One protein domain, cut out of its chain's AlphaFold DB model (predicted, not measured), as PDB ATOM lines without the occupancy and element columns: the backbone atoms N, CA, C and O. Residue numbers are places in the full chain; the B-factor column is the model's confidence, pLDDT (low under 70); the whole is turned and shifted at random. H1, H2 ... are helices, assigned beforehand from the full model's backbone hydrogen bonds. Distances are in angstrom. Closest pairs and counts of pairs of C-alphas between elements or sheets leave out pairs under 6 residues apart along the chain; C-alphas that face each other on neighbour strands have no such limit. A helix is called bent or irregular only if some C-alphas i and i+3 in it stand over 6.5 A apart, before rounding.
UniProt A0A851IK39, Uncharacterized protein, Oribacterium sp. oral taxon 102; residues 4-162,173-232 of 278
ATOM      1  N   TRP A   4     169.594 231.817 107.382       96.88
ATOM      2  CA  TRP A   4     168.184 231.852 107.774       96.88
ATOM      3  C   TRP A   4     167.231 231.550 106.617       96.88
ATOM      4  O   TRP A   4     166.152 230.997 106.841       96.88
ATOM      5  N   VAL A   5     167.645 231.810 105.373       95.88
ATOM      6  CA  VAL A   5     166.926 231.319 104.185       95.88
ATOM      7  C   VAL A   5     167.011 229.792 104.108       95.88
ATOM      8  O   VAL A   5     166.017 229.137 103.816       95.88
ATOM      9  N   LEU A   6     168.161 229.196 104.429       96.94
ATOM     10  CA  LEU A   6     168.296 227.736 104.507       96.94
ATOM     11  C   LEU A   6     167.518 227.141 105.682       96.94
ATOM     12  O   LEU A   6     166.874 226.101 105.530       96.94
ATOM     13  N   ALA A   7     167.520 227.821 106.831       97.62
ATOM     14  CA  ALA A   7     166.718 227.432 107.985       97.62
ATOM     15  C   ALA A   7     165.225 227.354 107.631       97.62
ATOM     16  O   ALA A   7     164.561 226.412 108.054       97.62
ATOM     17  N   ARG A   8     164.710 228.270 106.795       97.50
ATOM     18  CA  ARG A   8     163.335 228.203 106.271       97.50
ATOM     19  C   ARG A   8     163.047 226.891 105.555       97.50
ATOM     20  O   ARG A   8     162.058 226.245 105.880       97.50
ATOM     21  N   TYR A   9     163.907 226.470 104.628       97.94
ATOM     22  CA  TYR A   9     163.715 225.202 103.916       97.94
ATOM     23  C   TYR A   9     163.740 224.009 104.876       97.94
ATOM     24  O   TYR A   9     162.878 223.136 104.798       97.94
ATOM     25  N   LEU A  10     164.662 223.998 105.841       98.12
ATOM     26  CA  LEU A  10     164.720 222.931 106.839       98.12
ATOM     27  C   LEU A  10     163.460 222.896 107.726       98.12
ATOM     28  O   LEU A  10     162.912 221.828 107.981       98.12
ATOM     29  N   ILE A  11     162.953 224.050 108.159       98.25
ATOM     30  CA  ILE A  11     161.736 224.137 108.978       98.25
ATOM     31  C   ILE A  11     160.483 223.783 108.172       98.25
ATOM     32  O   ILE A  11     159.605 223.087 108.682       98.25
ATOM     33  N   ASP A  12     160.413 224.156 106.895       98.19
ATOM     34  CA  ASP A  12     159.327 223.737 106.010       98.19
ATOM     35  C   ASP A  12     159.348 222.220 105.754       98.19
ATOM     36  O   ASP A  12     158.283 221.606 105.667       98.19
ATOM     37  N   ALA A  13     160.526 221.587 105.685       98.50
ATOM     38  CA  ALA A  13     160.636 220.126 105.688       98.50
ATOM     39  C   ALA A  13     160.131 219.536 107.015       98.50
ATOM     40  O   ALA A  13     159.300 218.631 107.013       98.50
ATOM     41  N   LYS A  14     160.548 220.090 108.158       98.38
ATOM     42  CA  LYS A  14     160.090 219.649 109.484       98.38
ATOM     43  C   LYS A  14     158.564 219.698 109.620       98.38
ATOM     44  O   LYS A  14     157.975 218.740 110.110       98.38
ATOM     45  N   LYS A  15     157.907 220.750 109.123       98.50
ATOM     46  CA  LYS A  15     156.435 220.854 109.136       98.50
ATOM     47  C   LYS A  15     155.737 219.788 108.293       98.50
ATOM     48  O   LYS A  15     154.594 219.445 108.571       98.50
ATOM     49  N   CYS A  16     156.403 219.240 107.276       98.50
ATOM     50  CA  CYS A  16     155.866 218.093 106.543       98.50
ATOM     51  C   CYS A  16     155.816 216.847 107.437       98.50
ATOM     52  O   CYS A  16     154.854 216.089 107.372       98.50
ATOM     53  N   VAL A  17     156.813 216.665 108.311       98.50
ATOM     54  CA  VAL A  17     156.798 215.606 109.331       98.50
ATOM     55  C   VAL A  17     155.690 215.867 110.352       98.50
ATOM     56  O   VAL A  17     154.909 214.962 110.626       98.50
ATOM     57  N   ASP A  18     155.567 217.099 110.852       98.50
ATOM     58  CA  ASP A  18     154.490 217.504 111.775       98.50
ATOM     59  C   ASP A  18     153.090 217.207 111.212       98.50
ATOM     60  O   ASP A  18     152.225 216.699 111.921       98.50
ATOM     61  N   SER A  19     152.885 217.471 109.918       98.31
ATOM     62  CA  SER A  19     151.631 217.182 109.217       98.31
ATOM     63  C   SER A  19     151.327 215.681 109.173       98.31
ATOM     64  O   SER A  19     150.201 215.265 109.444       98.31
ATOM     65  N   ILE A  20     152.332 214.837 108.913       97.88
ATOM     66  CA  ILE A  20     152.156 213.377 108.913       97.88
ATOM     67  C   ILE A  20     151.890 212.853 110.333       97.88
ATOM     68  O   ILE A  20     151.052 211.965 110.493       97.88
ATOM     69  N   ILE A  21     152.529 213.425 111.364       98.00
ATOM     70  CA  ILE A  21     152.203 213.136 112.772       98.00
ATOM     71  C   ILE A  21     150.731 213.473 113.035       98.00
ATOM     72  O   ILE A  21     149.985 212.622 113.512       98.00
ATOM     73  N   TYR A  22     150.280 214.662 112.628       98.00
ATOM     74  CA  TYR A  22     148.893 215.087 112.808       98.00
ATOM     75  C   TYR A  22     147.887 214.164 112.111       98.00
ATOM     76  O   TYR A  22     146.847 213.830 112.684       98.00
ATOM     77  N   ILE A  23     148.201 213.724 110.888       97.06
ATOM     78  CA  ILE A  23     147.398 212.745 110.146       97.06
ATOM     79  C   ILE A  23     147.339 211.418 110.902       97.06
ATOM     80  O   ILE A  23     146.258 210.849 111.028       97.06
ATOM     81  N   SER A  24     148.475 210.933 111.411       95.81
ATOM     82  CA  SER A  24     148.546 209.687 112.178       95.81
ATOM     83  C   SER A  24     147.673 209.750 113.432       95.81
ATOM     84  O   SER A  24     146.897 208.830 113.683       95.81
ATOM     85  N   ASP A  25     147.735 210.859 114.169       95.38
ATOM     86  CA  ASP A  25     146.990 211.052 115.417       95.38
ATOM     87  C   ASP A  25     145.480 211.243 115.193       95.38
ATOM     88  O   ASP A  25     144.681 211.043 116.108       95.38
ATOM     89  N   ASN A  26     145.065 211.628 113.980       96.12
ATOM     90  CA  ASN A  26     143.677 211.980 113.667       96.12
ATOM     91  C   ASN A  26     143.081 211.203 112.482       96.12
ATOM     92  O   ASN A  26     142.070 211.629 111.916       96.12
ATOM     93  N   ALA A  27     143.665 210.062 112.106       91.50
ATOM     94  CA  ALA A  27     143.292 209.319 110.900       91.50
ATOM     95  C   ALA A  27     141.785 209.003 110.825       91.50
ATOM     96  O   ALA A  27     141.173 209.161 109.769       91.50
ATOM     97  N   GLU A  28     141.164 208.643 111.955       92.62
ATOM     98  CA  GLU A  28     139.724 208.358 112.037       92.62
ATOM     99  C   GLU A  28     138.858 209.577 111.689       92.62
ATOM    100  O   GLU A  28     137.881 209.468 110.944       92.62
ATOM    101  N   LYS A  29     139.234 210.765 112.179       94.50
ATOM    102  CA  LYS A  29     138.514 212.021 111.913       94.50
ATOM    103  C   LYS A  29     138.709 212.500 110.473       94.50
ATOM    104  O   LYS A  29     137.863 213.212 109.938       94.50
ATOM    105  N   LEU A  30     139.802 212.088 109.832       93.50
ATOM    106  CA  LEU A  30     140.187 212.491 108.479       93.50
ATOM    107  C   LEU A  30     139.820 211.457 107.401       93.50
ATOM    108  O   LEU A  30     140.202 211.628 106.244       93.50
ATOM    109  N   GLN A  31     139.058 210.410 107.742       88.44
ATOM    110  CA  GLN A  31     138.772 209.267 106.858       88.44
ATOM    111  C   GLN A  31     138.155 209.626 105.491       88.44
ATOM    112  O   GLN A  31     138.255 208.846 104.546       88.44
ATOM    113  N   TYR A  32     137.514 210.794 105.369       89.06
ATOM    114  CA  TYR A  32     136.869 211.257 104.133       89.06
ATOM    115  C   TYR A  32     137.771 212.120 103.242       89.06
ATOM    116  O   TYR A  32     137.336 212.606 102.199       89.06
ATOM    117  N   ILE A  33     139.025 212.319 103.637       91.69
ATOM    118  CA  ILE A  33     140.036 213.020 102.849       91.69
ATOM    119  C   ILE A  33     140.916 211.976 102.180       91.69
ATOM    120  O   ILE A  33     141.183 210.912 102.738       91.69
ATOM    121  N   ASN A  34     141.437 212.296 100.997       92.50
ATOM    122  CA  ASN A  34     142.487 211.488 100.399       92.50
ATOM    123  C   ASN A  34     143.806 211.642 101.186       92.50
ATOM    124  O   ASN A  34     144.680 212.430 100.822       92.50
ATOM    125  N   LEU A  35     143.932 210.889 102.283       91.12
ATOM    126  CA  LEU A  35     145.113 210.893 103.146       91.12
ATOM    127  C   LEU A  35     146.366 210.449 102.393       91.12
ATOM    128  O   LEU A  35     147.436 210.999 102.631       91.12
ATOM    129  N   ARG A  36     146.239 209.514 101.444       89.69
ATOM    130  CA  ARG A  36     147.367 209.052 100.625       89.69
ATOM    131  C   ARG A  36     147.983 210.200  99.831       89.69
ATOM    132  O   ARG A  36     149.198 210.367  99.856       89.69
ATOM    133  N   ASP A  37     147.155 211.004  99.169       90.44
ATOM    134  CA  ASP A  37     147.639 212.158  98.408       90.44
ATOM    135  C   ASP A  37     148.260 213.212  99.329       90.44
ATOM    136  O   ASP A  37     149.318 213.745  99.007       90.44
ATOM    137  N   ARG A  38     147.653 213.477 100.495       92.81
ATOM    138  CA  ARG A  38     148.197 214.432 101.476       92.81
ATOM    139  C   ARG A  38     149.558 213.992 102.019       92.81
ATOM    140  O   ARG A  38     150.483 214.799 102.053       92.81
ATOM    141  N   ILE A  39     149.706 212.715 102.367       93.31
ATOM    142  CA  ILE A  39     150.980 212.137 102.817       93.31
ATOM    143  C   ILE A  39     152.031 212.229 101.709       93.31
ATOM    144  O   ILE A  39     153.156 212.645 101.969       93.31
ATOM    145  N   ASN A  40     151.677 211.890 100.466       90.75
ATOM    146  CA  ASN A  40     152.609 211.977  99.342       90.75
ATOM    147  C   ASN A  40     153.051 213.422  99.082       90.75
ATOM    148  O   ASN A  40     154.243 213.674  98.967       90.75
ATOM    149  N   GLN A  41     152.129 214.387  99.092       92.31
ATOM    150  CA  GLN A  41     152.469 215.808  98.951       92.31
ATOM    151  C   GLN A  41     153.408 216.293 100.065       92.31
ATOM    152  O   GLN A  41     154.363 217.023  99.792       92.31
ATOM    153  N   ALA A  42     153.161 215.880 101.314       95.25
ATOM    154  CA  ALA A  42     154.036 216.196 102.439       95.25
ATOM    155  C   ALA A  42     155.432 215.577 102.254       95.25
ATOM    156  O   ALA A  42     156.434 216.267 102.435       95.25
ATOM    157  N   ARG A  43     155.519 214.313 101.824       94.06
ATOM    158  CA  ARG A  43     156.792 213.643 101.512       94.06
ATOM    159  C   ARG A  43     157.548 214.324 100.376       94.06
ATOM    160  O   ARG A  43     158.743 214.572 100.501       94.06
ATOM    161  N   ASP A  44     156.866 214.665  99.291       91.75
ATOM    162  CA  ASP A  44     157.480 215.324  98.139       91.75
ATOM    163  C   ASP A  44     158.092 216.659  98.559       91.75
ATOM    164  O   ASP A  44     159.269 216.930  98.307       91.75
ATOM    165  N   LYS A  45     157.312 217.470  99.279       95.75
ATOM    166  CA  LYS A  45     157.768 218.754  99.810       95.75
ATOM    167  C   LYS A  45     158.925 218.583 100.798       95.75
ATOM    168  O   LYS A  45     159.881 219.356 100.735       95.75
ATOM    169  N   PHE A  46     158.873 217.569 101.664       97.81
ATOM    170  CA  PHE A  46     159.954 217.226 102.587       97.81
ATOM    171  C   PHE A  46     161.270 216.984 101.844       97.81
ATOM    172  O   PHE A  46     162.251 217.683 102.097       97.81
ATOM    173  N   TYR A  47     161.287 216.058 100.881       96.75
ATOM    174  CA  TYR A  47     162.515 215.696 100.173       96.75
ATOM    175  C   TYR A  47     163.042 216.827  99.287       96.75
ATOM    176  O   TYR A  47     164.254 217.025  99.217       96.75
ATOM    177  N   ILE A  48     162.159 217.615  98.661       95.94
ATOM    178  CA  ILE A  48     162.556 218.811  97.902       95.94
ATOM    179  C   ILE A  48     163.268 219.811  98.817       95.94
ATOM    180  O   ILE A  48     164.366 220.264  98.496       95.94
ATOM    181  N   ASN A  49     162.676 220.131  99.966       97.75
ATOM    182  CA  ASN A  49     163.242 221.094 100.905       97.75
ATOM    183  C   ASN A  49     164.568 220.609 101.509       97.75
ATOM    184  O   ASN A  49     165.525 221.377 101.595       97.75
ATOM    185  N   CYS A  50     164.656 219.329 101.873       98.06
ATOM    186  CA  CYS A  50     165.899 218.711 102.323       98.06
ATOM    187  C   CYS A  50     167.000 218.775 101.252       98.06
ATOM    188  O   CYS A  50     168.138 219.132 101.562       98.06
ATOM    189  N   ALA A  51     166.661 218.485  99.991       96.50
ATOM    190  CA  ALA A  51     167.606 218.550  98.880       96.50
ATOM    191  C   ALA A  51     168.126 219.975  98.640       96.50
ATOM    192  O   ALA A  51     169.315 220.136  98.396       96.50
ATOM    193  N   ILE A  52     167.288 221.009  98.785       96.38
ATOM    194  CA  ILE A  52     167.718 222.415  98.660       96.38
ATOM    195  C   ILE A  52     168.818 222.752  99.679       96.38
ATOM    196  O   ILE A  52     169.818 223.374  99.324       96.38
ATOM    197  N   VAL A  53     168.663 222.316 100.934       97.69
ATOM    198  CA  VAL A  53     169.669 222.553 101.986       97.69
ATOM    199  C   VAL A  53     170.975 221.806 101.685       97.69
ATOM    200  O   VAL A  53     172.059 222.368 101.842       97.69
ATOM    201  N   LEU A  54     170.883 220.556 101.223       97.31
ATOM    202  CA  LEU A  54     172.048 219.750 100.840       97.31
ATOM    203  C   LEU A  54     172.777 220.319  99.615       97.31
ATOM    204  O   LEU A  54     174.006 220.384  99.609       97.31
ATOM    205  N   ASP A  55     172.043 220.778  98.601       96.31
ATOM    206  CA  ASP A  55     172.605 221.368  97.384       96.31
ATOM    207  C   ASP A  55     173.388 222.653  97.701       96.31
ATOM    208  O   ASP A  55     174.474 222.875  97.152       96.31
ATOM    209  N   ASP A  56     172.886 223.482  98.624       96.88
ATOM    210  CA  ASP A  56     173.595 224.684  99.073       96.88
ATOM    211  C   ASP A  56     174.850 224.342  99.890       96.88
ATOM    212  O   ASP A  56     175.888 224.983  99.718       96.88
ATOM    213  N   TYR A  57     174.807 223.282 100.704       96.31
ATOM    214  CA  TYR A  57     175.975 222.762 101.428       96.31
ATOM    215  C   TYR A  57     177.064 222.254 100.491       96.31
ATOM    216  O   TYR A  57     178.218 222.674 100.595       96.31
ATOM    217  N   ILE A  58     176.691 221.402  99.538       95.06
ATOM    218  CA  ILE A  58     177.581 220.872  98.502       95.06
ATOM    219  C   ILE A  58     178.240 222.018  97.734       95.06
ATOM    220  O   ILE A  58     179.461 222.023  97.555       95.06
ATOM    221  N   SER A  59     177.444 223.014  97.334       94.31
ATOM    222  CA  SER A  59     177.927 224.190  96.610       94.31
ATOM    223  C   SER A  59     178.884 225.031  97.461       94.31
ATOM    224  O   SER A  59     179.952 225.407  96.984       94.31
ATOM    225  N   SER A  60     178.542 225.272  98.729       93.00
ATOM    226  CA  SER A  60     179.331 226.088  99.665       93.00
ATOM    227  C   SER A  60     180.644 225.425 100.085       93.00
ATOM    228  O   SER A  60     181.629 226.110 100.352       93.00
ATOM    229  N   LYS A  61     180.679 224.090 100.154       92.50
ATOM    230  CA  LYS A  61     181.875 223.311 100.512       92.50
ATOM    231  C   LYS A  61     182.672 222.836  99.294       92.50
ATOM    232  O   LYS A  61     183.723 222.228  99.474       92.50
ATOM    233  N   HIS A  62     182.195 223.114  98.078       91.56
ATOM    234  CA  HIS A  62     182.781 222.645  96.819       91.56
ATOM    235  C   HIS A  62     182.998 221.119  96.778       91.56
ATOM    236  O   HIS A  62     184.010 220.633  96.271       91.56
ATOM    237  N   ILE A  63     182.043 220.358  97.320       91.75
ATOM    238  CA  ILE A  63     182.070 218.889  97.347       91.75
ATOM    239  C   ILE A  63     181.403 218.359  96.070       91.75
ATOM    240  O   ILE A  63     180.498 218.981  95.520       91.75
ATOM    241  N   ALA A  64     181.819 217.199  95.566       91.00
ATOM    242  CA  ALA A  64     181.068 216.527  94.510       91.00
ATOM    243  C   ALA A  64     179.849 215.814  95.120       91.00
ATOM    244  O   ALA A  64     180.023 214.940  95.966       91.00
ATOM    245  N   LYS A  65     178.625 216.122  94.654       90.69
ATOM    246  CA  LYS A  65     177.374 215.479  95.124       90.69
ATOM    247  C   LYS A  65     177.497 213.954  95.218       90.69
ATOM    248  O   LYS A  65     177.099 213.365  96.212       90.69
ATOM    249  N   ARG A  66     178.094 213.330  94.196       89.62
ATOM    250  CA  ARG A  66     178.307 211.879  94.140       89.62
ATOM    251  C   ARG A  66     179.120 211.355  95.324       89.62
ATOM    252  O   ARG A  66     178.730 210.357  95.903       89.62
ATOM    253  N   THR A  67     180.198 212.041  95.700       89.00
ATOM    254  CA  THR A  67     181.033 211.647  96.842       89.00
ATOM    255  C   THR A  67     180.229 211.655  98.134       89.00
ATOM    256  O   THR A  67     180.267 210.680  98.871       89.00
ATOM    257  N   LEU A  68     179.438 212.708  98.366       90.00
ATOM    258  CA  LEU A  68     178.594 212.782  99.557       90.00
ATOM    259  C   LEU A  68     177.534 211.668  99.570       90.00
ATOM    260  O   LEU A  68     177.341 211.032 100.595       90.00
ATOM    261  N   CYS A  69     176.883 211.390  98.436       90.75
ATOM    262  CA  CYS A  69     175.920 210.288  98.336       90.75
ATOM    263  C   CYS A  69     176.563 208.902  98.524       90.75
ATOM    264  O   CYS A  69     175.933 208.019  99.095       90.75
ATOM    265  N   ASP A  70     177.788 208.692  98.041       91.25
ATOM    266  CA  ASP A  70     178.485 207.405  98.163       91.25
ATOM    267  C   ASP A  70     178.929 207.134  99.620       91.25
ATOM    268  O   ASP A  70     178.992 205.981 100.045       91.25
ATOM    269  N   GLU A  71     179.224 208.187 100.390       92.25
ATOM    270  CA  GLU A  71     179.666 208.101 101.791       92.25
ATOM    271  C   GLU A  71     178.503 208.123 102.798       92.25
ATOM    272  O   GLU A  71     178.629 207.592 103.905       92.25
ATOM    273  N   ASP A  72     177.366 208.714 102.423       94.69
ATOM    274  CA  ASP A  72     176.235 208.969 103.309       94.69
ATOM    275  C   ASP A  72     174.923 208.414 102.738       94.69
ATOM    276  O   ASP A  72     174.229 209.034 101.923       94.69
ATOM    277  N   ASN A  73     174.549 207.230 103.229       94.44
ATOM    278  CA  ASN A  73     173.339 206.529 102.804       94.44
ATOM    279  C   ASN A  73     172.051 207.328 103.063       94.44
ATOM    280  O   ASN A  73     171.084 207.168 102.319       94.44
ATOM    281  N   ILE A  74     172.018 208.175 104.099       94.94
ATOM    282  CA  ILE A  74     170.836 208.982 104.425       94.94
ATOM    283  C   ILE A  74     170.687 210.105 103.397       94.94
ATOM    284  O   ILE A  74     169.597 210.308 102.858       94.94
ATOM    285  N   VAL A  75     171.781 210.797 103.075       94.44
ATOM    286  CA  VAL A  75     171.798 211.822 102.021       94.44
ATOM    287  C   VAL A  75     171.445 211.217 100.663       94.44
ATOM    288  O   VAL A  75     170.640 211.785  99.921       94.44
ATOM    289  N   ASN A  76     171.991 210.040 100.347       94.00
ATOM    290  CA  ASN A  76     171.658 209.330  99.116       94.00
ATOM    291  C   ASN A  76     170.165 208.993  99.029       94.00
ATOM    292  O   ASN A  76     169.545 209.245  97.997       94.00
ATOM    293  N   ALA A  77     169.572 208.484 100.113       91.81
ATOM    294  CA  ALA A  77     168.145 208.171 100.169       91.81
ATOM    295  C   ALA A  77     167.271 209.412  99.922       91.81
ATOM    296  O   ALA A  77     166.316 209.352  99.152       91.81
ATOM    297  N   VAL A  78     167.630 210.560 100.504       93.69
ATOM    298  CA  VAL A  78     166.910 211.829 100.302       93.69
ATOM    299  C   VAL A  78     166.942 212.264  98.836       93.69
ATOM    300  O   VAL A  78     165.905 212.628  98.278       93.69
ATOM    301  N   TYR A  79     168.107 212.205  98.183       92.31
ATOM    302  CA  TYR A  79     168.203 212.529  96.759       92.31
ATOM    303  C   TYR A  79     167.482 211.521  95.872       92.31
ATOM    304  O   TYR A  79     166.864 211.928  94.891       92.31
ATOM    305  N   TYR A  80     167.538 210.232  96.211       88.69
ATOM    306  CA  TYR A  80     166.829 209.186  95.484       88.69
ATOM    307  C   TYR A  80     165.317 209.438  95.480       88.69
ATOM    308  O   TYR A  80     164.711 209.484  94.410       88.69
ATOM    309  N   GLU A  81     164.728 209.690  96.651       87.06
ATOM    310  CA  GLU A  81     163.301 209.999  96.788       87.06
ATOM    311  C   GLU A  81     162.938 211.288  96.033       87.06
ATOM    312  O   GLU A  81     161.990 211.311  95.247       87.06
ATOM    313  N   ARG A  82     163.747 212.350  96.168       86.44
ATOM    314  CA  ARG A  82     163.547 213.612  95.434       86.44
ATOM    315  C   ARG A  82     163.574 213.415  93.917       86.44
ATOM    316  O   ARG A  82     162.708 213.934  93.214       86.44
ATOM    317  N   ASP A  83     164.586 212.723  93.395       76.25
ATOM    318  CA  ASP A  83     164.820 212.590  91.953       76.25
ATOM    319  C   ASP A  83     163.754 211.707  91.287       76.25
ATOM    320  O   ASP A  83     163.332 212.002  90.166       76.25
ATOM    321  N   LYS A  84     163.244 210.684  91.984       69.12
ATOM    322  CA  LYS A  84     162.152 209.829  91.489       69.12
ATOM    323  C   LYS A  84     160.785 210.517  91.502       69.12
ATOM    324  O   LYS A  84     159.956 210.214  90.646       69.12
ATOM    325  N   ASN A  85     160.583 211.503  92.374       57.81
ATOM    326  CA  ASN A  85     159.367 212.322  92.380       57.81
ATOM    327  C   ASN A  85     159.348 213.374  91.252       57.81
ATOM    328  O   ASN A  85     158.276 213.763  90.791       57.81
ATOM    329  N   VAL A  86     160.519 213.819  90.770       52.84
ATOM    330  CA  VAL A  86     160.642 214.846  89.714       52.84
ATOM    331  C   VAL A  86     160.799 214.250  88.306       52.84
ATOM    332  O   VAL A  86     160.337 214.854  87.335       52.84
ATOM    333  N   ALA A  87     161.427 213.079  88.159       45.84
ATOM    334  CA  ALA A  87     161.805 212.530  86.858       45.84
ATOM    335  C   ALA A  87     161.260 211.112  86.624       45.84
ATOM    336  O   ALA A  87     161.839 210.132  87.074       45.84
ATOM    337  N   HIS A  88     160.208 211.049  85.800       46.06
ATOM    338  CA  HIS A  88     159.682 209.878  85.089       46.06
ATOM    339  C   HIS A  88     159.163 208.709  85.950       46.06
ATOM    340  O   HIS A  88     159.794 208.238  86.885       46.06
ATOM    341  N   LYS A  89     158.002 208.169  85.549       45.66
ATOM    342  CA  LYS A  89     157.534 206.830  85.938       45.66
ATOM    343  C   LYS A  89     158.538 205.787  85.425       45.66
ATOM    344  O   LYS A  89     158.310 205.174  84.384       45.66
ATOM    345  N   ASP A  90     159.672 205.643  86.095       47.25
ATOM    346  CA  ASP A  90     160.610 204.559  85.849       47.25
ATOM    347  C   ASP A  90     159.885 203.250  86.170       47.25
ATOM    348  O   ASP A  90     159.395 203.061  87.281       47.25
ATOM    349  N   GLY A  91     159.797 202.344  85.194       54.25
ATOM    350  CA  GLY A  91     159.047 201.087  85.324       54.25
ATOM    351  C   GLY A  91     159.569 200.125  86.400       54.25
ATOM    352  O   GLY A  91     158.921 199.117  86.651       54.25
ATOM    353  N   ASN A  92     160.705 200.444  87.032       57.06
ATOM    354  CA  ASN A  92     161.384 199.631  88.047       57.06
ATOM    355  C   ASN A  92     161.446 200.308  89.432       57.06
ATOM    356  O   ASN A  92     162.233 199.885  90.275       57.06
ATOM    357  N   TYR A  93     160.705 201.397  89.663       55.03
ATOM    358  CA  TYR A  93     160.655 202.025  90.983       55.03
ATOM    359  C   TYR A  93     159.717 201.253  91.915       55.03
ATOM    360  O   TYR A  93     158.514 201.166  91.663       55.03
ATOM    361  N   GLU A  94     160.271 200.752  93.014       57.84
ATOM    362  CA  GLU A  94     159.511 200.288  94.169       57.84
ATOM    363  C   GLU A  94     159.552 201.409  95.205       57.84
ATOM    364  O   GLU A  94     160.610 201.727  95.751       57.84
ATOM    365  N   ALA A  95     158.411 202.067  95.420       61.75
ATOM    366  CA  ALA A  95     158.294 203.037  96.499       61.75
ATOM    367  C   ALA A  95     158.643 202.359  97.821       61.75
ATOM    368  O   ALA A  95     158.261 201.206  98.018       61.75
ATOM    369  N   VAL A  96     159.310 203.078  98.731       65.81
ATOM    370  CA  VAL A  96     159.488 202.575 100.097       65.81
ATOM    371  C   VAL A  96     158.103 202.274 100.665       65.81
ATOM    372  O   VAL A  96     157.294 203.183 100.895       65.81
ATOM    373  N   GLU A  97     157.808 200.985 100.809       65.56
ATOM    374  CA  GLU A  97     156.596 200.507 101.448       65.56
ATOM    375  C   GLU A  97     156.804 200.610 102.952       65.56
ATOM    376  O   GLU A  97     157.671 199.957 103.529       65.56
ATOM    377  N   PHE A  98     156.013 201.469 103.581       76.19
ATOM    378  CA  PHE A  98     155.989 201.595 105.029       76.19
ATOM    379  C   PHE A  98     154.888 200.704 105.583       76.19
ATOM    380  O   PHE A  98     153.757 200.732 105.091       76.19
ATOM    381  N   ASN A  99     155.190 199.969 106.651       75.62
ATOM    382  CA  ASN A  99     154.194 199.144 107.333       75.62
ATOM    383  C   ASN A  99     153.219 200.005 108.150       75.62
ATOM    384  O   ASN A  99     152.110 199.573 108.462       75.62
ATOM    385  N   SER A 100     153.634 201.220 108.524       88.00
ATOM    386  CA  SER A 100     152.825 202.170 109.286       88.00
ATOM    387  C   SER A 100     153.265 203.621 109.067       88.00
ATOM    388  O   SER A 100     154.393 203.888 108.650       88.00
ATOM    389  N   LEU A 101     152.396 204.575 109.422       90.50
ATOM    390  CA  LEU A 101     152.769 205.994 109.466       90.50
ATOM    391  C   LEU A 101     153.851 206.279 110.512       90.50
ATOM    392  O   LEU A 101     154.690 207.138 110.278       90.50
ATOM    393  N   SER A 102     153.881 205.533 111.621       93.12
ATOM    394  CA  SER A 102     154.918 205.685 112.650       93.12
ATOM    395  C   SER A 102     156.314 205.414 112.088       93.12
ATOM    396  O   SER A 102     157.220 206.211 112.296       93.12
ATOM    397  N   GLU A 103     156.469 204.334 111.317       94.75
ATOM    398  CA  GLU A 103     157.743 203.981 110.675       94.75
ATOM    399  C   GLU A 103     158.218 205.088 109.719       94.75
ATOM    400  O   GLU A 103     159.388 205.468 109.724       94.75
ATOM    401  N   MET A 104     157.293 205.657 108.940       94.31
ATOM    402  CA  MET A 104     157.576 206.786 108.053       94.31
ATOM    403  C   MET A 104     157.992 208.040 108.832       94.31
ATOM    404  O   MET A 104     158.975 208.687 108.472       94.31
ATOM    405  N   ILE A 105     157.265 208.378 109.902       97.19
ATOM    406  CA  ILE A 105     157.559 209.530 110.763       97.19
ATOM    407  C   ILE A 105     158.962 209.398 111.360       97.19
ATOM    408  O   ILE A 105     159.740 210.350 111.294       97.19
ATOM    409  N   ASP A 106     159.300 208.235 111.916       97.12
ATOM    410  CA  ASP A 106     160.595 207.998 112.555       97.12
ATOM    411  C   ASP A 106     161.746 208.089 111.549       97.12
ATOM    412  O   ASP A 106     162.746 208.766 111.816       97.12
ATOM    413  N   LEU A 107     161.578 207.508 110.354       96.00
ATOM    414  CA  LEU A 107     162.559 207.631 109.277       96.00
ATOM    415  C   LEU A 107     162.760 209.096 108.866       96.00
ATOM    416  O   LEU A 107     163.896 209.564 108.782       96.00
ATOM    417  N   MET A 108     161.679 209.844 108.639       97.75
ATOM    418  CA  MET A 108     161.770 211.247 108.227       97.75
ATOM    419  C   MET A 108     162.400 212.124 109.316       97.75
ATOM    420  O   MET A 108     163.223 212.987 109.002       97.75
ATOM    421  N   LYS A 109     162.088 211.880 110.599       98.44
ATOM    422  CA  LYS A 109     162.744 212.546 111.740       98.44
ATOM    423  C   LYS A 109     164.243 212.266 111.768       98.44
ATOM    424  O   LYS A 109     165.029 213.191 111.989       98.44
ATOM    425  N   GLN A 110     164.645 211.018 111.531       98.06
ATOM    426  CA  GLN A 110     166.052 210.633 111.458       98.06
ATOM    427  C   GLN A 110     166.751 211.343 110.293       98.06
ATOM    428  O   GLN A 110     167.805 211.947 110.489       98.06
ATOM    429  N   GLN A 111     166.149 211.321 109.103       98.12
ATOM    430  CA  GLN A 111     166.699 211.940 107.897       98.12
ATOM    431  C   GLN A 111     166.932 213.444 108.079       98.12
ATOM    432  O   GLN A 111     168.037 213.928 107.847       98.12
ATOM    433  N   ILE A 112     165.926 214.192 108.538       98.50
ATOM    434  CA  ILE A 112     166.057 215.647 108.699       98.50
ATOM    435  C   ILE A 112     167.020 216.034 109.825       98.50
ATOM    436  O   ILE A 112     167.777 216.996 109.685       98.50
ATOM    437  N   SER A 113     167.042 215.267 110.919       98.38
ATOM    438  CA  SER A 113     167.997 215.478 112.014       98.38
ATOM    439  C   SER A 113     169.433 215.248 111.546       98.38
ATOM    440  O   SER A 113     170.333 216.017 111.884       98.38
ATOM    441  N   HIS A 114     169.638 214.229 110.713       98.38
ATOM    442  CA  HIS A 114     170.928 213.946 110.096       98.38
ATOM    443  C   HIS A 114     171.353 215.048 109.121       98.38
ATOM    444  O   HIS A 114     172.465 215.556 109.226       98.38
ATOM    445  N   ILE A 115     170.453 215.508 108.244       98.06
ATOM    446  CA  ILE A 115     170.727 216.631 107.330       98.06
ATOM    447  C   ILE A 115     171.122 217.888 108.107       98.06
ATOM    448  O   ILE A 115     172.098 218.546 107.751       98.06
ATOM    449  N   LYS A 116     170.417 218.211 109.198       98.19
ATOM    450  CA  LYS A 116     170.791 219.329 110.077       98.19
ATOM    451  C   LYS A 116     172.220 219.191 110.604       98.19
ATOM    452  O   LYS A 116     172.936 220.185 110.676       98.19
ATOM    453  N   ALA A 117     172.630 217.980 110.982       97.94
ATOM    454  CA  ALA A 117     173.969 217.715 111.497       97.94
ATOM    455  C   ALA A 117     175.049 217.832 110.408       97.94
ATOM    456  O   ALA A 117     176.078 218.468 110.643       97.94
ATOM    457  N   VAL A 118     174.802 217.273 109.217       96.94
ATOM    458  CA  VAL A 118     175.704 217.367 108.053       96.94
ATOM    459  C   VAL A 118     175.871 218.823 107.615       96.94
ATOM    460  O   VAL A 118     176.990 219.304 107.441       96.94
ATOM    461  N   CYS A 119     174.764 219.560 107.518       97.06
ATOM    462  CA  CYS A 119     174.732 220.939 107.038       97.06
ATOM    463  C   CYS A 119     174.927 221.989 108.145       97.06
ATOM    464  O   CYS A 119     174.674 223.170 107.913       97.06
ATOM    465  N   LYS A 120     175.384 221.605 109.344       96.94
ATOM    466  CA  LYS A 120     175.485 222.514 110.503       96.94
ATOM    467  C   LYS A 120     176.288 223.790 110.224       96.94
ATOM    468  O   LYS A 120     175.969 224.838 110.761       96.94
ATOM    469  N   ASP A 121     177.302 223.708 109.360       95.94
ATOM    470  CA  ASP A 121     178.221 224.817 109.073       95.94
ATOM    471  C   ASP A 121     177.580 225.947 108.249       95.94
ATOM    472  O   ASP A 121     178.158 227.027 108.146       95.94
ATOM    473  N   ILE A 122     176.433 225.691 107.610       96.62
ATOM    474  CA  ILE A 122     175.688 226.682 106.815       96.62
ATOM    475  C   ILE A 122     174.335 227.033 107.442       96.62
ATOM    476  O   ILE A 122     173.577 227.823 106.881       96.62
ATOM    477  N   LEU A 123     174.013 226.426 108.584       97.69
ATOM    478  CA  LEU A 123     172.769 226.634 109.312       97.69
ATOM    479  C   LEU A 123     173.035 227.474 110.570       97.69
ATOM    480  O   LEU A 123     174.140 227.441 111.114       97.69
ATOM    481  N   PRO A 124     172.033 228.208 111.079       97.25
ATOM    482  CA  PRO A 124     172.154 228.882 112.363       97.25
ATOM    483  C   PRO A 124     172.380 227.865 113.489       97.25
ATOM    484  O   PRO A 124     171.619 226.907 113.626       97.25
ATOM    485  N   GLU A 125     173.391 228.092 114.329       95.94
ATOM    486  CA  GLU A 125     173.750 227.186 115.435       95.94
ATOM    487  C   GLU A 125     172.592 226.976 116.424       95.94
ATOM    488  O   GLU A 125     172.374 225.873 116.920       95.94
ATOM    489  N   VAL A 126     171.808 228.033 116.656       95.69
ATOM    490  CA  VAL A 126     170.669 228.052 117.586       95.69
ATOM    491  C   VAL A 126     169.448 227.270 117.093       95.69
ATOM    492  O   VAL A 126     168.508 227.073 117.857       95.69
ATOM    493  N   LEU A 127     169.428 226.843 115.826       96.81
ATOM    494  CA  LEU A 127     168.272 226.195 115.212       96.81
ATOM    495  C   LEU A 127     167.972 224.846 115.890       96.81
ATOM    496  O   LEU A 127     168.854 223.992 116.010       96.81
ATOM    497  N   SER A 128     166.715 224.608 116.263       96.00
ATOM    498  CA  SER A 128     166.196 223.327 116.773       96.00
ATOM    499  C   SER A 128     165.138 222.740 115.827       96.00
ATOM    500  O   SER A 128     164.599 223.440 114.972       96.00
ATOM    501  N   LEU A 129     164.867 221.435 115.949       96.50
ATOM    502  CA  LEU A 129     163.808 220.734 115.206       96.50
ATOM    503  C   LEU A 129     162.755 220.229 116.197       96.50
ATOM    504  O   LEU A 129     162.766 219.066 116.595       96.50
ATOM    505  N   ASP A 130     161.862 221.123 116.614       95.06
ATOM    506  CA  ASP A 130     160.890 220.834 117.674       95.06
ATOM    507  C   ASP A 130     159.603 220.243 117.090       95.06
ATOM    508  O   ASP A 130     158.667 220.978 116.781       95.06
ATOM    509  N   PHE A 131     159.574 218.929 116.854       96.12
ATOM    510  CA  PHE A 131     158.429 218.240 116.240       96.12
ATOM    511  C   PHE A 131     157.141 218.396 117.051       96.12
ATOM    512  O   PHE A 131     157.130 218.147 118.255       96.12
ATOM    513  N   VAL A 132     156.052 218.758 116.373       95.25
ATOM    514  CA  VAL A 132     154.721 218.918 116.975       95.25
ATOM    515  C   VAL A 132     153.660 218.262 116.100       95.25
ATOM    516  O   VAL A 132     153.783 218.245 114.882       95.25
ATOM    517  N   SER A 133     152.605 217.725 116.710       95.94
ATOM    518  CA  SER A 133     151.471 217.166 115.968       95.94
ATOM    519  C   SER A 133     150.549 218.298 115.521       95.94
ATOM    520  O   SER A 133     149.620 218.673 116.238       95.94
ATOM    521  N   HIS A 134     150.838 218.909 114.369       97.44
ATOM    522  CA  HIS A 134     149.986 219.967 113.829       97.44
ATOM    523  C   HIS A 134     150.073 220.110 112.313       97.44
ATOM    524  O   HIS A 134     151.155 220.252 111.740       97.44
ATOM    525  N   ASP A 135     148.896 220.181 111.698       98.06
ATOM    526  CA  ASP A 135     148.700 220.642 110.333       98.06
ATOM    527  C   ASP A 135     147.654 221.760 110.319       98.06
ATOM    528  O   ASP A 135     146.518 221.572 110.760       98.06
ATOM    529  N   ARG A 136     148.039 222.917 109.776       95.94
ATOM    530  CA  ARG A 136     147.219 224.130 109.768       95.94
ATOM    531  C   ARG A 136     145.845 223.908 109.122       95.94
ATOM    532  O   ARG A 136     144.839 224.375 109.660       95.94
ATOM    533  N   GLU A 137     145.799 223.240 107.970       96.25
ATOM    534  CA  GLU A 137     144.571 223.037 107.190       96.25
ATOM    535  C   GLU A 137     143.704 221.944 107.811       96.25
ATOM    536  O   GLU A 137     142.498 222.127 107.994       96.25
ATOM    537  N   LEU A 138     144.314 220.811 108.160       96.81
ATOM    538  CA  LEU A 138     143.591 219.665 108.705       96.81
ATOM    539  C   LEU A 138     143.064 219.947 110.117       96.81
ATOM    540  O   LEU A 138     141.993 219.452 110.465       96.81
ATOM    541  N   PHE A 139     143.763 220.766 110.909       97.38
ATOM    542  CA  PHE A 139     143.262 221.232 112.200       97.38
ATOM    543  C   PHE A 139     141.959 222.003 112.040       97.38
ATOM    544  O   PHE A 139     140.933 221.624 112.600       97.38
ATOM    545  N   ARG A 140     141.963 223.029 111.188       97.19
ATOM    546  CA  ARG A 140     140.764 223.832 110.916       97.19
ATOM    547  C   ARG A 140     139.621 222.978 110.387       97.19
ATOM    548  O   ARG A 140     138.482 223.171 110.790       97.19
ATOM    549  N   LEU A 141     139.925 221.992 109.547       96.00
ATOM    550  CA  LEU A 141     138.928 221.076 109.011       96.00
ATOM    551  C   LEU A 141     138.276 220.194 110.086       96.00
ATOM    552  O   LEU A 141     137.053 220.079 110.099       96.00
ATOM    553  N   ILE A 142     139.066 219.588 110.978       95.94
ATOM    554  CA  ILE A 142     138.553 218.749 112.076       95.94
ATOM    555  C   ILE A 142     137.701 219.568 113.045       95.94
ATOM    556  O   ILE A 142     136.689 219.077 113.539       95.94
ATOM    557  N   HIS A 143     138.116 220.803 113.313       95.62
ATOM    558  CA  HIS A 143     137.459 221.694 114.264       95.62
ATOM    559  C   HIS A 143     136.382 222.582 113.619       95.62
ATOM    560  O   HIS A 143     135.805 223.426 114.295       95.62
ATOM    561  N   HIS A 144     136.092 222.381 112.328       95.00
ATOM    562  CA  HIS A 144     135.116 223.152 111.553       95.00
ATOM    563  C   HIS A 144     135.334 224.670 111.585       95.00
ATOM    564  O   HIS A 144     134.380 225.423 111.462       95.00
ATOM    565  N   LEU A 145     136.586 225.115 111.702       96.44
ATOM    566  CA  LEU A 145     136.912 226.520 111.906       96.44
ATOM    567  C   LEU A 145     136.790 227.331 110.617       96.44
ATOM    568  O   LEU A 145     137.551 227.170 109.659       96.44
ATOM    569  N   THR A 146     135.849 228.262 110.630       96.38
ATOM    570  CA  THR A 146     135.793 229.412 109.735       96.38
ATOM    571  C   THR A 146     136.648 230.560 110.273       96.38
ATOM    572  O   THR A 146     137.080 230.572 111.427       96.38
ATOM    573  N   LYS A 147     136.862 231.582 109.437       94.81
ATOM    574  CA  LYS A 147     137.553 232.807 109.855       94.81
ATOM    575  C   LYS A 147     136.887 233.459 111.073       94.81
ATOM    576  O   LYS A 147     137.590 233.871 111.989       94.81
ATOM    577  N   ASP A 148     135.558 233.552 111.073       96.12
ATOM    578  CA  ASP A 148     134.819 234.213 112.149       96.12
ATOM    579  C   ASP A 148     134.945 233.425 113.465       96.12
ATOM    580  O   ASP A 148     135.119 234.022 114.523       96.12
ATOM    581  N   GLU A 149     134.954 232.089 113.403       95.56
ATOM    582  CA  GLU A 149     135.191 231.234 114.575       95.56
ATOM    583  C   GLU A 149     136.622 231.364 115.114       95.56
ATOM    584  O   GLU A 149     136.803 231.487 116.327       95.56
ATOM    585  N   GLU A 150     137.639 231.410 114.243       94.75
ATOM    586  CA  GLU A 150     139.018 231.705 114.664       94.75
ATOM    587  C   GLU A 150     139.126 233.090 115.315       94.75
ATOM    588  O   GLU A 150     139.786 233.242 116.344       94.75
ATOM    589  N   ASP A 151     138.459 234.107 114.766       92.69
ATOM    590  CA  ASP A 151     138.467 235.449 115.346       92.69
ATOM    591  C   ASP A 151     137.814 235.487 116.739       92.69
ATOM    592  O   ASP A 151     138.329 236.178 117.625       92.69
ATOM    593  N   GLU A 152     136.748 234.719 116.978       93.19
ATOM    594  CA  GLU A 152     136.159 234.558 118.314       93.19
ATOM    595  C   GLU A 152     137.087 233.809 119.283       93.19
ATOM    596  O   GLU A 152     137.234 234.220 120.440       93.19
ATOM    597  N   ILE A 153     137.780 232.764 118.819       94.50
ATOM    598  CA  ILE A 153     138.824 232.079 119.601       94.50
ATOM    599  C   ILE A 153     139.909 233.083 120.007       94.50
ATOM    600  O   ILE A 153     140.255 233.181 121.187       94.50
ATOM    601  N   TYR A 154     140.400 233.896 119.070       92.12
ATOM    602  CA  TYR A 154     141.426 234.898 119.355       92.12
ATOM    603  C   TYR A 154     140.954 235.997 120.306       92.12
ATOM    604  O   TYR A 154     141.746 236.448 121.127       92.12
ATOM    605  N   LYS A 155     139.690 236.431 120.240       91.25
ATOM    606  CA  LYS A 155     139.132 237.391 121.213       91.25
ATOM    607  C   LYS A 155     139.098 236.811 122.625       91.25
ATOM    608  O   LYS A 155     139.405 237.519 123.579       91.25
ATOM    609  N   ARG A 156     138.755 235.527 122.766       91.56
ATOM    610  CA  ARG A 156     138.769 234.829 124.063       91.56
ATOM    611  C   ARG A 156     140.191 234.639 124.590       91.56
ATOM    612  O   ARG A 156     140.432 234.876 125.769       91.56
ATOM    613  N   LYS A 157     141.122 234.237 123.721       91.00
ATOM    614  CA  LYS A 157     142.534 234.004 124.064       91.00
ATOM    615  C   LYS A 157     143.266 235.308 124.395       91.00
ATOM    616  O   LYS A 157     144.083 235.344 125.310       91.00
ATOM    617  N   TYR A 158     142.924 236.392 123.698       88.94
ATOM    618  CA  TYR A 158     143.531 237.712 123.851       88.94
ATOM    619  C   TYR A 158     142.445 238.788 124.037       88.94
ATOM    620  O   TYR A 158     142.106 239.493 123.084       88.94
ATOM    621  N   PRO A 159     141.923 238.985 125.264       86.31
ATOM    622  CA  PRO A 159     140.835 239.937 125.530       86.31
ATOM    623  C   PRO A 159     141.149 241.394 125.157       86.31
ATOM    624  O   PRO A 159     140.239 242.190 124.955       86.31
ATOM    625  N   LEU A 160     142.437 241.738 125.057       85.44
ATOM    626  CA  LEU A 160     142.927 243.063 124.661       85.44
ATOM    627  C   LEU A 160     143.242 243.170 123.152       85.44
ATOM    628  O   LEU A 160     143.822 244.153 122.685       85.44
ATOM    629  N   ARG A 161     142.913 242.151 122.348       82.25
ATOM    630  CA  ARG A 161     143.142 242.178 120.896       82.25
ATOM    631  C   ARG A 161     142.267 243.255 120.262       82.25
ATOM    632  O   ARG A 161     141.046 243.220 120.358       82.25
ATOM    633  N   GLY A 162     142.901 244.202 119.574       76.00
ATOM    634  CA  GLY A 162     142.206 245.307 118.912       76.00
ATOM    635  C   GLY A 162     141.757 246.432 119.849       76.00
ATOM    636  O   GLY A 162     141.225 247.427 119.362       76.00
ATOM    637  N   ILE A 173     152.918 254.415 113.599       83.81
ATOM    638  CA  ILE A 173     153.863 254.004 112.560       83.81
ATOM    639  C   ILE A 173     153.185 252.952 111.683       83.81
ATOM    640  O   ILE A 173     152.844 251.870 112.157       83.81
ATOM    641  N   ILE A 174     153.017 253.260 110.399       87.44
ATOM    642  CA  ILE A 174     152.504 252.314 109.404       87.44
ATOM    643  C   ILE A 174     153.691 251.559 108.798       87.44
ATOM    644  O   ILE A 174     154.681 252.174 108.396       87.44
ATOM    645  N   LYS A 175     153.589 250.229 108.752       93.00
ATOM    646  CA  LYS A 175     154.575 249.324 108.153       93.00
ATOM    647  C   LYS A 175     153.875 248.331 107.235       93.00
ATOM    648  O   LYS A 175     152.765 247.895 107.535       93.00
ATOM    649  N   GLU A 176     154.537 247.949 106.151       94.25
ATOM    650  CA  GLU A 176     154.124 246.809 105.335       94.25
ATOM    651  C   GLU A 176     154.512 245.498 106.027       94.25
ATOM    652  O   GLU A 176     155.558 245.408 106.666       94.25
ATOM    653  N   ILE A 177     153.678 244.463 105.927       94.88
ATOM    654  CA  ILE A 177     153.970 243.172 106.559       94.88
ATOM    655  C   ILE A 177     154.705 242.267 105.575       94.88
ATOM    656  O   ILE A 177     154.204 241.984 104.487       94.88
ATOM    657  N   LEU A 178     155.876 241.775 105.978       94.56
ATOM    658  CA  LEU A 178     156.586 240.730 105.251       94.56
ATOM    659  C   LEU A 178     155.949 239.368 105.557       94.56
ATOM    660  O   LEU A 178     156.042 238.880 106.682       94.56
ATOM    661  N   ASN A 179     155.339 238.746 104.546       90.00
ATOM    662  CA  ASN A 179     154.686 237.438 104.683       90.00
ATOM    663  C   ASN A 179     155.598 236.268 104.276       90.00
ATOM    664  O   ASN A 179     155.641 235.259 104.979       90.00
ATOM    665  N   ASP A 180     156.352 236.412 103.180       91.25
ATOM    666  CA  ASP A 180     157.294 235.406 102.673       91.25
ATOM    667  C   ASP A 180     158.681 236.033 102.475       91.25
ATOM    668  O   ASP A 180     158.821 237.125 101.926       91.25
ATOM    669  N   ILE A 181     159.723 235.327 102.912       91.88
ATOM    670  CA  ILE A 181     161.112 235.763 102.755       91.88
ATOM    671  C   ILE A 181     161.565 235.774 101.288       91.88
ATOM    672  O   ILE A 181     162.517 236.472 100.956       91.88
ATOM    673  N   GLU A 182     160.899 235.047 100.385       88.25
ATOM    674  CA  GLU A 182     161.204 235.116  98.946       88.25
ATOM    675  C   GLU A 182     160.880 236.493  98.349       88.25
ATOM    676  O   GLU A 182     161.515 236.914  97.377       88.25
ATOM    677  N   ASP A 183     159.951 237.235  98.959       88.94
ATOM    678  CA  ASP A 183     159.630 238.601  98.547       88.94
ATOM    679  C   ASP A 183     160.709 239.610  98.955       88.94
ATOM    680  O   ASP A 183     160.803 240.666  98.329       88.94
ATOM    681  N   LEU A 184     161.607 239.271  99.894       88.06
ATOM    682  CA  LEU A 184     162.740 240.134 100.267       88.06
ATOM    683  C   LEU A 184     163.615 240.486  99.064       88.06
ATOM    684  O   LEU A 184     164.085 241.613  98.957       88.06
ATOM    685  N   LYS A 185     163.784 239.557  98.114       86.31
ATOM    686  CA  LYS A 185     164.567 239.785  96.885       86.31
ATOM    687  C   LYS A 185     163.998 240.915  96.018       86.31
ATOM    688  O   LYS A 185     164.707 241.442  95.164       86.31
ATOM    689  N   LYS A 186     162.719 241.255  96.202       88.94
ATOM    690  CA  LYS A 186     162.004 242.307  95.468       88.94
ATOM    691  C   LYS A 186     161.997 243.640  96.222       88.94
ATOM    692  O   LYS A 186     161.620 244.649  95.631       88.94
ATOM    693  N   ILE A 187     162.394 243.652  97.495       90.31
ATOM    694  CA  ILE A 187     162.366 244.835  98.353       90.31
ATOM    695  C   ILE A 187     163.713 245.570  98.239       90.31
ATOM    696  O   ILE A 187     164.756 244.992  98.548       90.31
ATOM    697  N   PRO A 188     163.729 246.847  97.817       90.69
ATOM    698  CA  PRO A 188     164.945 247.655  97.827       90.69
ATOM    699  C   PRO A 188     165.514 247.831  99.244       90.69
ATOM    700  O   PRO A 188     164.766 247.997 100.207       90.69
ATOM    701  N   GLN A 189     166.844 247.863  99.378       87.12
ATOM    702  CA  GLN A 189     167.517 247.946 100.684       87.12
ATOM    703  C   GLN A 189     167.080 249.167 101.517       87.12
ATOM    704  O   GLN A 189     166.947 249.082 102.736       87.12
ATOM    705  N   ASP A 190     166.825 250.307 100.872       90.50
ATOM    706  CA  ASP A 190     166.364 251.545 101.513       90.50
ATOM    707  C   ASP A 190     164.907 251.475 102.008       90.50
ATOM    708  O   ASP A 190     164.498 252.302 102.832       90.50
ATOM    709  N   LYS A 191     164.147 250.475 101.540       92.06
ATOM    710  CA  LYS A 191     162.744 250.217 101.884       92.06
ATOM    711  C   LYS A 191     162.548 249.184 102.981       92.06
ATOM    712  O   LYS A 191     161.471 249.152 103.557       92.06
ATOM    713  N   ILE A 192     163.573 248.416 103.357       90.00
ATOM    714  CA  ILE A 192     163.501 247.419 104.446       90.00
ATOM    715  C   ILE A 192     162.928 248.016 105.739       90.00
ATOM    716  O   ILE A 192     162.107 247.394 106.407       90.00
ATOM    717  N   LYS A 193     163.304 249.257 106.070       90.50
ATOM    718  CA  LYS A 193     162.814 249.966 107.262       90.50
ATOM    719  C   LYS A 193     161.301 250.191 107.268       90.50
ATOM    720  O   LYS A 193     160.763 250.477 108.331       90.50
ATOM    721  N   ASP A 194     160.636 250.131 106.119       93.69
ATOM    722  CA  ASP A 194     159.194 250.341 105.976       93.69
ATOM    723  C   ASP A 194     158.409 249.030 106.174       93.69
ATOM    724  O   ASP A 194     157.180 249.060 106.210       93.69
ATOM    725  N   TYR A 195     159.104 247.905 106.396       95.75
ATOM    726  CA  TYR A 195     158.508 246.600 106.673       95.75
ATOM    727  C   TYR A 195     158.516 246.238 108.163       95.75
ATOM    728  O   TYR A 195     159.314 246.736 108.960       95.75
ATOM    729  N   ALA A 196     157.615 245.333 108.527       95.31
ATOM    730  CA  ALA A 196     157.526 244.684 109.824       95.31
ATOM    731  C   ALA A 196     157.191 243.194 109.659       95.31
ATOM    732  O   ALA A 196     156.703 242.749 108.620       95.31
ATOM    733  N   VAL A 197     157.434 242.427 110.719       95.44
ATOM    734  CA  VAL A 197     157.033 241.022 110.826       95.44
ATOM    735  C   VAL A 197     156.063 240.898 111.989       95.44
ATOM    736  O   VAL A 197     156.341 241.398 113.078       95.44
ATOM    737  N   VAL A 198     154.940 240.219 111.766       93.06
ATOM    738  CA  VAL A 198     154.006 239.868 112.840       93.06
ATOM    739  C   VAL A 198     154.442 238.541 113.456       93.06
ATOM    740  O   VAL A 198     154.689 237.560 112.749       93.06
ATOM    741  N   MET A 199     154.554 238.525 114.784       92.50
ATOM    742  CA  MET A 199     154.774 237.316 115.570       92.50
ATOM    743  C   MET A 199     153.442 236.901 116.191       92.50
ATOM    744  O   MET A 199     152.951 237.551 117.109       92.50
ATOM    745  N   GLU A 200     152.842 235.848 115.644       88.19
ATOM    746  CA  GLU A 200     151.515 235.365 116.030       88.19
ATOM    747  C   GLU A 200     151.631 234.148 116.954       88.19
ATOM    748  O   GLU A 200     152.488 233.284 116.755       88.19
ATOM    749  N   ASP A 201     150.749 234.067 117.948       82.38
ATOM    750  CA  ASP A 201     150.537 232.879 118.773       82.38
ATOM    751  C   ASP A 201     149.264 232.193 118.256       82.38
ATOM    752  O   ASP A 201     148.157 232.686 118.496       82.38
ATOM    753  N   GLY A 202     149.466 231.153 117.430       90.69
ATOM    754  CA  GLY A 202     148.458 230.472 116.607       90.69
ATOM    755  C   GLY A 202     147.238 229.928 117.362       90.69
ATOM    756  O   GLY A 202     147.058 230.153 118.564       90.69
ATOM    757  N   VAL A 203     146.366 229.202 116.654       94.62
ATOM    758  CA  VAL A 203     145.058 228.793 117.191       94.62
ATOM    759  C   VAL A 203     145.191 227.817 118.359       94.62
ATOM    760  O   VAL A 203     144.400 227.880 119.290       94.62
ATOM    761  N   CYS A 204     146.220 226.971 118.350       95.12
ATOM    762  CA  CYS A 204     146.579 226.056 119.430       95.12
ATOM    763  C   CYS A 204     148.075 226.174 119.770       95.12
ATOM    764  O   CYS A 204     148.820 226.918 119.123       95.12
ATOM    765  N   PHE A 205     148.530 225.456 120.800       94.44
ATOM    766  CA  PHE A 205     149.918 225.530 121.267       94.44
ATOM    767  C   PHE A 205     150.929 225.081 120.205       94.44
ATOM    768  O   PHE A 205     151.961 225.729 120.023       94.44
ATOM    769  N   GLU A 206     150.623 224.005 119.483       95.88
ATOM    770  CA  GLU A 206     151.468 223.463 118.424       95.88
ATOM    771  C   GLU A 206     151.594 224.429 117.241       95.88
ATOM    772  O   GLU A 206     152.707 224.672 116.766       95.88
ATOM    773  N   GLU A 207     150.478 225.030 116.802       96.56
ATOM    774  CA  GLU A 207     150.506 226.066 115.762       96.56
ATOM    775  C   GLU A 207     151.347 227.257 116.222       96.56
ATOM    776  O   GLU A 207     152.177 227.750 115.464       96.56
ATOM    777  N   GLY A 208     151.198 227.672 117.487       95.12
ATOM    778  CA  GLY A 208     151.978 228.758 118.077       95.12
ATOM    779  C   GLY A 208     153.491 228.538 118.001       95.12
ATOM    780  O   GLY A 208     154.242 229.487 117.773       95.12
ATOM    781  N   ILE A 209     153.968 227.300 118.154       95.12
ATOM    782  CA  ILE A 209     155.393 226.971 117.985       95.12
ATOM    783  C   ILE A 209     155.815 227.183 116.527       95.12
ATOM    784  O   ILE A 209     156.795 227.884 116.269       95.12
ATOM    785  N   GLN A 210     155.057 226.629 115.575       96.75
ATOM    786  CA  GLN A 210     155.356 226.761 114.147       96.75
ATOM    787  C   GLN A 210     155.331 228.234 113.691       96.75
ATOM    788  O   GLN A 210     156.259 228.681 113.012       96.75
ATOM    789  N   THR A 211     154.325 229.017 114.095       96.12
ATOM    790  CA  THR A 211     154.181 230.429 113.695       96.12
ATOM    791  C   THR A 211     155.269 231.321 114.287       96.12
ATOM    792  O   THR A 211     155.754 232.228 113.603       96.12
ATOM    793  N   ARG A 212     155.704 231.059 115.528       96.19
ATOM    794  CA  ARG A 212     156.829 231.775 116.150       96.19
ATOM    795  C   ARG A 212     158.161 231.458 115.478       96.19
ATOM    796  O   ARG A 212     158.932 232.382 115.235       96.19
ATOM    797  N   GLN A 213     158.418 230.195 115.139       96.75
ATOM    798  CA  GLN A 213     159.623 229.799 114.396       96.75
ATOM    799  C   GLN A 213     159.691 230.492 113.027       96.75
ATOM    800  O   GLN A 213     160.733 231.041 112.659       96.75
ATOM    801  N   ASP A 214     158.561 230.574 112.322       96.75
ATOM    802  CA  ASP A 214     158.462 231.313 111.060       96.75
ATOM    803  C   ASP A 214     158.695 232.813 111.229       96.75
ATOM    804  O   ASP A 214     159.367 233.443 110.409       96.75
ATOM    805  N   ALA A 215     158.159 233.399 112.301       97.19
ATOM    806  CA  ALA A 215     158.390 234.799 112.616       97.19
ATOM    807  C   ALA A 215     159.874 235.066 112.899       97.19
ATOM    808  O   ALA A 215     160.410 236.029 112.357       97.19
ATOM    809  N   CYS A 216     160.558 234.202 113.659       97.50
ATOM    810  CA  CYS A 216     162.000 234.309 113.887       97.50
ATOM    811  C   CYS A 216     162.780 234.299 112.566       97.50
ATOM    812  O   CYS A 216     163.595 235.190 112.344       97.50
ATOM    813  N   ILE A 217     162.485 233.368 111.651       97.44
ATOM    814  CA  ILE A 217     163.109 233.320 110.317       97.44
ATOM    815  C   ILE A 217     162.899 234.638 109.560       97.44
ATOM    816  O   ILE A 217     163.859 235.230 109.062       97.44
ATOM    817  N   ARG A 218     161.659 235.135 109.489       96.94
ATOM    818  CA  ARG A 218     161.347 236.408 108.819       96.94
ATOM    819  C   ARG A 218     162.057 237.598 109.467       96.94
ATOM    820  O   ARG A 218     162.581 238.449 108.762       96.94
ATOM    821  N   ILE A 219     162.112 237.655 110.797       96.25
ATOM    822  CA  ILE A 219     162.802 238.718 111.545       96.25
ATOM    823  C   ILE A 219     164.305 238.683 111.268       96.25
ATOM    824  O   ILE A 219     164.901 239.718 110.973       96.25
ATOM    825  N   ASN A 220     164.917 237.501 111.329       96.94
ATOM    826  CA  ASN A 220     166.350 237.342 111.114       96.94
ATOM    827  C   ASN A 220     166.749 237.709 109.686       96.94
ATOM    828  O   ASN A 220     167.707 238.451 109.496       96.94
ATOM    829  N   THR A 221     165.980 237.255 108.696       95.00
ATOM    830  CA  THR A 221     166.218 237.582 107.282       95.00
ATOM    831  C   THR A 221     165.974 239.060 106.961       95.00
ATOM    832  O   THR A 221     166.751 239.644 106.213       95.00
ATOM    833  N   LEU A 222     164.941 239.691 107.533       94.75
ATOM    834  CA  LEU A 222     164.620 241.100 107.270       94.75
ATOM    835  C   LEU A 222     165.584 242.073 107.968       94.75
ATOM    836  O   LEU A 222     165.956 243.091 107.389       94.75
ATOM    837  N   PHE A 223     165.978 241.778 109.211       92.88
ATOM    838  CA  PHE A 223     166.731 242.709 110.061       92.88
ATOM    839  C   PHE A 223     168.176 242.278 110.356       92.88
ATOM    840  O   PHE A 223     168.885 242.997 111.057       92.88
ATOM    841  N   GLY A 224     168.630 241.130 109.843       92.44
ATOM    842  CA  GLY A 224     169.980 240.612 110.096       92.44
ATOM    843  C   GLY A 224     170.210 240.200 111.553       92.44
ATOM    844  O   GLY A 224     171.307 240.374 112.082       92.44
ATOM    845  N   LEU A 225     169.163 239.718 112.226       94.62
ATOM    846  CA  LEU A 225     169.214 239.270 113.621       94.62
ATOM    847  C   LEU A 225     169.523 237.766 113.726       94.62
ATOM    848  O   LEU A 225     169.655 237.062 112.727       94.62
ATOM    849  N   ASN A 226     169.661 237.276 114.959       96.50
ATOM    850  CA  ASN A 226     169.926 235.869 115.255       96.50
ATOM    851  C   ASN A 226     169.086 235.395 116.450       96.50
ATOM    852  O   ASN A 226     169.614 235.082 117.515       96.50
ATOM    853  N   MET A 227     167.762 235.420 116.295       95.69
ATOM    854  CA  MET A 227     166.814 234.934 117.300       95.69
ATOM    855  C   MET A 227     166.207 233.591 116.912       95.69
ATOM    856  O   MET A 227     165.998 233.306 115.736       95.69
ATOM    857  N   TRP A 228     165.870 232.777 117.903       96.69
ATOM    858  CA  TRP A 228     165.187 231.514 117.676       96.69
ATOM    859  C   TRP A 228     164.182 231.231 118.788       96.69
ATOM    860  O   TRP A 228     164.383 231.639 119.931       96.69
ATOM    861  N   CYS A 229     163.100 230.539 118.436       92.31
ATOM    862  CA  CYS A 229     162.110 230.041 119.377       92.31
ATOM    863  C   CYS A 229     162.217 228.516 119.419       92.31
ATOM    864  O   CYS A 229     161.933 227.845 118.424       92.31
ATOM    865  N   SER A 230     162.640 227.993 120.569       90.69
ATOM    866  CA  SER A 230     162.709 226.560 120.837       90.69
ATOM    867  C   SER A 230     161.700 226.144 121.898       90.69
ATOM    868  O   SER A 230     161.394 226.912 122.811       90.69
ATOM    869  N   VAL A 231     161.233 224.905 121.812       88.62
ATOM    870  CA  VAL A 231     160.354 224.309 122.821       88.62
ATOM    871  C   VAL A 231     161.174 223.815 124.013       88.62
ATOM    872  O   VAL A 231     162.116 223.041 123.847       88.62
ATOM    873  N   ASN A 232     160.788 224.204 125.231       89.19
ATOM    874  CA  ASN A 232     161.235 223.497 126.428       89.19
ATOM    875  C   ASN A 232     160.457 222.174 126.517       89.19
ATOM    876  O   ASN A 232     159.266 222.169 126.818       89.19
TER     877      ASN A 232
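What this domain is: This is residues 4 to 162 and 173 to 232 of the 278 residues of an uncharacterized protein of Oribacterium sp. oral taxon 102 (UniProt A0A851IK39). The longest helix, H2, stands with H1 and H5 in a bundle of three, and H10 packs side by side with H1, on the side of H1 away from H2 and H5, the two running opposite ways. H4 crosses H2 and meets H5 with its residues 74 to 78 alone, with H3 at its corner, while four short helices, H6 to H9, lie on the H10 side of the domain. The printed part has 219 residues with ten named helices, H1 to H10 in chain order, no named strand, and is of the class all helix. It is compact, with a radius of gyration of the C-alphas of 19.1 A and spans of 58 by 48 by 34 A.

Where its parts are: Find C-alpha 35 at (145.113, 210.893, 103.146); from there H2, residues 35 to 61, runs 38.9 A to C-alpha 61 at (181.875, 223.311, 100.512). H1, residues 4 to 25, is 30.7 A long, H5, residues 101 to 118, 25.6 A, and H4, residues 73 to 86, 20.0 A. H10, residues 205 to 223, runs 26.5 A and ends at C-alpha 223, (166.731, 242.709, 110.061). The others are H3, 65 to 71, H6, 136 to 142, H7, 147 to 157, H8, 181 to 186, and H9, 189 to 194. H9 is only just irregular: C-alphas 190 and 193 are 6.9 A apart.

How they stand to each other: Look first at the helical hairpin of H2 and H1, opposite ways at a shallow tilt of 24 degrees; their closest C-alphas, Phe 46 and Ala 13, are 4.3 A apart. H2 and H5 only just touch, with 3 pairs of C-alphas within 8 A, closest at Cys 50 and Ile 112, 7.1 A. H1 touches H5 at Ser 24 and Leu 101, closest C-alphas at 6.2 A. H4 touches H2 at a steep tilt of 60 degrees, closest C-alphas Arg 82 and Tyr 47, 5.3 A; H3 and H4 touch only at the corner, closest C-alphas Cys 69 and Asn 76, 4.4 A. On to H10: it touches H1 at a shallow tilt of 10 degrees, opposite ways, closest C-alphas Ile 217 and Trp 4, 5.9 A. Its residues 218 to 222 touch H8, closest C-alphas Arg 218 and Ile 181, 6.1 A. H9 is close but not clearly touching H10, H6 is near H1, and H7 touches no helix. Every O i to N i+4 pair is within hydrogen-bond range in H1, H2, H3, H4, H5, H7 and H10; H6 has 2 of 3, and H8 and H9 each 0 of 2, with 2 of 3 O i to N i+3 pairs.

The domain as a whole: The farthest C-alphas, Asn 92 and Ile 173, are 60.1 A apart. Residues 163 to 172 are not printed, and C-alphas 162 and 173 stand 15.9 A apart across the cut. The links H4 to H5 and H5 to H6 are long; in the first, residues 87 to 92 stand free. Residues 84 to 97 have pLDDT under 70.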